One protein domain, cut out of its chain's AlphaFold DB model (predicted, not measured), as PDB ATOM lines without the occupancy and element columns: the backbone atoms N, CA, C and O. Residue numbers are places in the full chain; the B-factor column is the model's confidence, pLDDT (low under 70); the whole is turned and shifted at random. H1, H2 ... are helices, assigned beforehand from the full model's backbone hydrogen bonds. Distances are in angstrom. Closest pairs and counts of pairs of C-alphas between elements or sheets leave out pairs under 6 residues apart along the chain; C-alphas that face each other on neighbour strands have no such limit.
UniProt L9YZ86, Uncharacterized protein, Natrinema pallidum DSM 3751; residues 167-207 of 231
ATOM      1  N   SER A 167      57.834   9.980 -48.388       68.50
ATOM      2  CA  SER A 167      57.401   9.802 -49.776       68.50
ATOM      3  C   SER A 167      55.914   9.470 -49.836       68.50
ATOM      4  O   SER A 167      55.185  10.138 -50.561       68.50
ATOM      5  N   GLU A 168      55.451   8.533 -49.003       72.81
ATOM      6  CA  GLU A 168      54.022   8.207 -48.890       72.81
ATOM      7  C   GLU A 168      53.205   9.410 -48.415       72.81
ATOM      8  O   GLU A 168      52.110   9.665 -48.910       72.81
ATOM      9  N   ILE A 169      53.742  10.186 -47.470       76.94
ATOM     10  CA  ILE A 169      53.091  11.401 -46.969       76.94
ATOM     11  C   ILE A 169      52.939  12.448 -48.080       76.94
ATOM     12  O   ILE A 169      51.883  13.068 -48.197       76.94
ATOM     13  N   ILE A 170      53.985  12.659 -48.886       75.94
ATOM     14  CA  ILE A 170      53.941  13.580 -50.032       75.94
ATOM     15  C   ILE A 170      52.937  13.075 -51.067       75.94
ATOM     16  O   ILE A 170      52.128  13.857 -51.549       75.94
ATOM     17  N   GLU A 171      52.929  11.778 -51.364       78.12
ATOM     18  CA  GLU A 171      52.002  11.189 -52.329       78.12
ATOM     19  C   GLU A 171      50.535  11.323 -51.882       78.12
ATOM     20  O   GLU A 171      49.684  11.700 -52.688       78.12
ATOM     21  N   LYS A 172      50.235  11.082 -50.597       79.06
ATOM     22  CA  LYS A 172      48.902  11.328 -50.010       79.06
ATOM     23  C   LYS A 172      48.490  12.793 -50.153       79.06
ATOM     24  O   LYS A 172      47.355  13.082 -50.523       79.06
ATOM     25  N   PHE A 173      49.417  13.717 -49.888       80.31
ATOM     26  CA  PHE A 173      49.168  15.151 -50.017       80.31
ATOM     27  C   PHE A 173      48.899  15.562 -51.474       80.31
ATOM     28  O   PHE A 173      47.891  16.207 -51.749       80.31
ATOM     29  N   GLU A 174      49.728  15.125 -52.425       80.50
ATOM     30  CA  GLU A 174      49.564  15.418 -53.858       80.50
ATOM     31  C   GLU A 174      48.274  14.825 -54.448       80.50
ATOM     32  O   GLU A 174      47.674  15.412 -55.351       80.50
ATOM     33  N   LYS A 175      47.821  13.673 -53.936       83.00
ATOM     34  CA  LYS A 175      46.550  13.040 -54.322       83.00
ATOM     35  C   LYS A 175      45.317  13.729 -53.733       83.00
ATOM     36  O   LYS A 175      44.207  13.439 -54.178       83.00
ATOM     37  N   GLY A 176      45.500  14.654 -52.791       77.94
ATOM     38  CA  GLY A 176      44.412  15.349 -52.109       77.94
ATOM     39  C   GLY A 176      43.746  14.532 -50.999       77.94
ATOM     40  O   GLY A 176      42.676  14.922 -50.543       77.94
ATOM     41  N   ASP A 177      44.372  13.444 -50.533       79.69
ATOM     42  CA  ASP A 177      43.917  12.626 -49.392       79.69
ATOM     43  C   ASP A 177      44.313  13.289 -48.058       79.69
ATOM     44  O   ASP A 177      44.892  12.690 -47.146       79.69
ATOM     45  N   THR A 178      44.075  14.594 -47.971       73.00
ATOM     46  CA  THR A 178      44.545  15.459 -46.891       73.00
ATOM     47  C   THR A 178      43.851  15.197 -45.557       73.00
ATOM     48  O   THR A 178      44.427  15.455 -44.501       73.00
ATOM     49  N   ASP A 179      42.648  14.630 -45.591       76.94
ATOM     50  CA  ASP A 179      41.863  14.190 -44.437       76.94
ATOM     51  C   ASP A 179      42.459  12.960 -43.731       76.94
ATOM     52  O   ASP A 179      42.142  12.692 -42.570       76.94
ATOM     53  N   GLN A 180      43.352  12.230 -44.405       74.56
ATOM     54  CA  GLN A 180      44.034  11.049 -43.873       74.56
ATOM     55  C   GLN A 180      45.409  11.368 -43.272       74.56
ATOM     56  O   GLN A 180      46.060  10.472 -42.728       74.56
ATOM     57  N   LEU A 181      45.863  12.623 -43.356       79.06
ATOM     58  CA  LEU A 181      47.141  13.049 -42.796       79.06
ATOM     59  C   LEU A 181      47.034  13.253 -41.283       79.06
ATOM     60  O   LEU A 181      46.235  14.038 -40.772       79.06
ATOM     61  N   THR A 182      47.904  12.583 -40.541       79.00
ATOM     62  CA  THR A 182      48.060  12.784 -39.101       79.00
ATOM     63  C   THR A 182      48.811  14.090 -38.799       79.00
ATOM     64  O   THR A 182      49.614  14.562 -39.610       79.00
ATOM     65  N   PRO A 183      48.667  14.664 -37.588       78.06
ATOM     66  CA  PRO A 183      49.409  15.868 -37.194       78.06
ATOM     67  C   PRO A 183      50.937  15.739 -37.315       78.06
ATOM     68  O   PRO A 183      51.632  16.715 -37.603       78.06
ATOM     69  N   ALA A 184      51.475  14.531 -37.113       70.44
ATOM     70  CA  ALA A 184      52.899  14.258 -37.284       70.44
ATOM     71  C   ALA A 184      53.324  14.325 -38.763       70.44
ATOM     72  O   ALA A 184      54.366  14.911 -39.064       70.44
ATOM     73  N   GLU A 185      52.509  13.783 -39.674       76.69
ATOM     74  CA  GLU A 185      52.721  13.822 -41.128       76.69
ATOM     75  C   GLU A 185      52.602  15.256 -41.673       76.69
ATOM     76  O   GLU A 185      53.485  15.705 -42.404       76.69
ATOM     77  N   ILE A 186      51.613  16.036 -41.214       79.81
ATOM     78  CA  ILE A 186      51.484  17.473 -41.534       79.81
ATOM     79  C   ILE A 186      52.736  18.236 -41.082       79.81
ATOM     80  O   ILE A 186      53.320  19.013 -41.838       79.81
ATOM     81  N   GLY A 187      53.215  17.976 -39.862       73.00
ATOM     82  CA  GLY A 187      54.442  18.585 -39.351       73.00
ATOM     83  C   GLY A 187      55.690  18.233 -40.173       73.00
ATOM     84  O   GLY A 187      56.608  19.052 -40.269       73.00
ATOM     85  N   ILE A 188      55.745  17.040 -40.773       78.06
ATOM     86  CA  ILE A 188      56.811  16.641 -41.704       78.06
ATOM     87  C   ILE A 188      56.704  17.435 -43.010       78.06
ATOM     88  O   ILE A 188      57.719  17.968 -43.465       78.06
ATOM     89  N   LEU A 189      55.504  17.574 -43.578       79.50
ATOM     90  CA  LEU A 189      55.280  18.325 -44.817       79.50
ATOM     91  C   LEU A 189      55.675  19.802 -44.666       79.50
ATOM     92  O   LEU A 189      56.480  20.284 -45.467       79.50
ATOM     93  N   VAL A 190      55.246  20.463 -43.582       80.81
ATOM     94  CA  VAL A 190      55.594  21.863 -43.262       80.81
ATOM     95  C   VAL A 190      57.103  22.044 -43.096       80.81
ATOM     96  O   VAL A 190      57.705  22.908 -43.731       80.81
ATOM     97  N   ARG A 191      57.758  21.206 -42.275       73.62
ATOM     98  CA  ARG A 191      59.220  21.291 -42.075       73.62
ATOM     99  C   ARG A 191      60.002  21.061 -43.361       73.62
ATOM    100  O   ARG A 191      61.130  21.528 -43.480       73.62
ATOM    101  N   SER A 192      59.420  20.317 -44.291       73.00
ATOM    102  CA  SER A 192      60.063  19.966 -45.545       73.00
ATOM    103  C   SER A 192      59.735  20.916 -46.702       73.00
ATOM    104  O   SER A 192      60.217  20.693 -47.810       73.00
ATOM    105  N   GLY A 193      58.959  21.976 -46.433       77.50
ATOM    106  CA  GLY A 193      58.591  23.015 -47.398       77.50
ATOM    107  C   GLY A 193      57.580  22.574 -48.457       77.50
ATOM    108  O   GLY A 193      57.421  23.282 -49.442       77.50
ATOM    109  N   GLN A 194      56.939  21.416 -48.268       77.00
ATOM    110  CA  GLN A 194      55.928  20.864 -49.181       77.00
ATOM    111  C   GLN A 194      54.507  21.337 -48.853       77.00
ATOM    112  O   GLN A 194      53.595  21.081 -49.625       77.00
ATOM    113  N   LEU A 195      54.327  21.986 -47.700       78.62
ATOM    114  CA  LEU A 195      53.070  22.582 -47.255       78.62
ATOM    115  C   LEU A 195      53.357  24.011 -46.816       78.62
ATOM    116  O   LEU A 195      54.224  24.226 -45.955       78.62
ATOM    117  N   ASP A 196      52.650  24.971 -47.400       76.94
ATOM    118  CA  ASP A 196      52.772  26.380 -47.058       76.94
ATOM    119  C   ASP A 196      51.603  26.895 -46.195       76.94
ATOM    120  O   ASP A 196      50.753  26.149 -45.705       76.94
ATOM    121  N   ALA A 197      51.623  28.196 -45.903       72.06
ATOM    122  CA  ALA A 197      50.630  28.824 -45.037       72.06
ATOM    123  C   ALA A 197      49.232  28.930 -45.671       72.06
ATOM    124  O   ALA A 197      48.269  29.170 -44.942       72.06
ATOM    125  N   ASP A 198      49.119  28.816 -46.993       71.62
ATOM    126  CA  ASP A 198      47.848  28.823 -47.707       71.62
ATOM    127  C   ASP A 198      47.278  27.399 -47.790       71.62
ATOM    128  O   ASP A 198      46.103  27.219 -47.471       71.62
ATOM    129  N   ASP A 199      48.118  26.386 -48.021       69.94
ATOM    130  CA  ASP A 199      47.737  24.965 -47.958       69.94
ATOM    131  C   ASP A 199      47.187  24.571 -46.571       69.94
ATOM    132  O   ASP A 199      46.212  23.828 -46.442       69.94
ATOM    133  N   LEU A 200      47.775  25.110 -45.493       68.56
ATOM    134  CA  LEU A 200      47.318  24.869 -44.118       68.56
ATOM    135  C   LEU A 200      45.892  25.381 -43.850       68.56
ATOM    136  O   LEU A 200      45.202  24.821 -42.998       68.56
ATOM    137  N   LYS A 201      45.435  26.419 -44.563       67.12
ATOM    138  CA  LYS A 201      44.071  26.958 -44.408       67.12
ATOM    139  C   LYS A 201      43.033  26.039 -45.045       67.12
ATOM    140  O   LYS A 201      41.944  25.893 -44.501       67.12
ATOM    141  N   GLU A 202      43.379  25.380 -46.150       65.94
ATOM    142  CA  GLU A 202      42.507  24.391 -46.799       65.94
ATOM    143  C   GLU A 202      42.324  23.132 -45.926       65.94
ATOM    144  O   GLU A 202      41.243  22.538 -45.885       65.94
ATOM    145  N   LEU A 203      43.350  22.768 -45.145       65.44
ATOM    146  CA  LEU A 203      43.272  21.695 -44.144       65.44
ATOM    147  C   LEU A 203      42.381  22.060 -42.947       65.44
ATOM    148  O   LEU A 203      41.662  21.205 -42.426       65.44
ATOM    149  N   GLU A 204      42.407  23.323 -42.516       60.78
ATOM    150  CA  GLU A 204      41.577  23.830 -41.416       60.78
ATOM    151  C   GLU A 204      40.084  23.823 -41.787       60.78
ATOM    152  O   GLU A 204      39.258  23.375 -40.986       60.78
ATOM    153  N   ASP A 205      39.756  24.198 -43.031       54.91
ATOM    154  CA  ASP A 205      38.389  24.213 -43.581       54.91
ATOM    155  C   ASP A 205      37.784  22.808 -43.787       54.91
ATOM    156  O   ASP A 205      36.561  22.657 -43.854       54.91
ATOM    157  N   THR A 206      38.620  21.766 -43.854       53.25
ATOM    158  CA  THR A 206      38.178  20.363 -43.987       53.25
ATOM    159  C   THR A 206      37.992  19.687 -42.622       53.25
ATOM    160  O   THR A 206      37.286  18.679 -42.505       53.25
ATOM    161  N   SER A 207      38.568  20.255 -41.556       46.69
ATOM    162  CA  SER A 207      38.316  19.788 -40.197       46.69
ATOM    163  C   SER A 207      36.886  20.164 -39.801       46.69
ATOM    164  O   SER A 207      36.497  21.329 -39.742       46.69
TER     165      SER A 207
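Overview. This is residues 167 to 207 of the 231 residues of an uncharacterized protein of Natrinema pallidum DSM 3751 (UniProt L9YZ86). Three short helices are joined by loops: H1 and H2 stand crosswise at one end of the longest axis, and H3 lies by itself at the other end. The printed part has 41 residues with three named helices, in the order H1, H2, H3, and no named strand; the class is all helix. It is compact, with a radius of gyration of the C-alphas of 9.1 A and spans of 25 by 17 by 16 A.

Arrangement. Start with H1, residues 167 to 174, and H2, residues 183 to 191: they only just touch, with 3 pairs of C-alphas within 8 A. Their closest C-alphas, those of Ile 169 and Glu 185, are 6.3 A apart. Their lines are about perpendicular, at 87 degrees. Go on to H3, residues 199 to 206, which is apart from both H1 and H2. In H1, H2 and H3 every O i to N i+4 pair is within hydrogen-bond range.

Along the chain. Find C-alpha 167 at (57.401, 9.802, -49.776); from there H1 runs 10.5 A to C-alpha 174. H2 runs 12.2 A from C-alpha 183 at (49.409, 15.868, -37.194). H3 runs 11.3 A to C-alpha 206 at (38.178, 20.363, -43.987).

Size, cuts and confidence. The C-alphas farthest apart, those of Ser 167 and Asp 205, are 24.6 A apart. The printed part has no cut, and both links are short. In this model, residue 167 and residues 199 to 207 have pLDDT under 70.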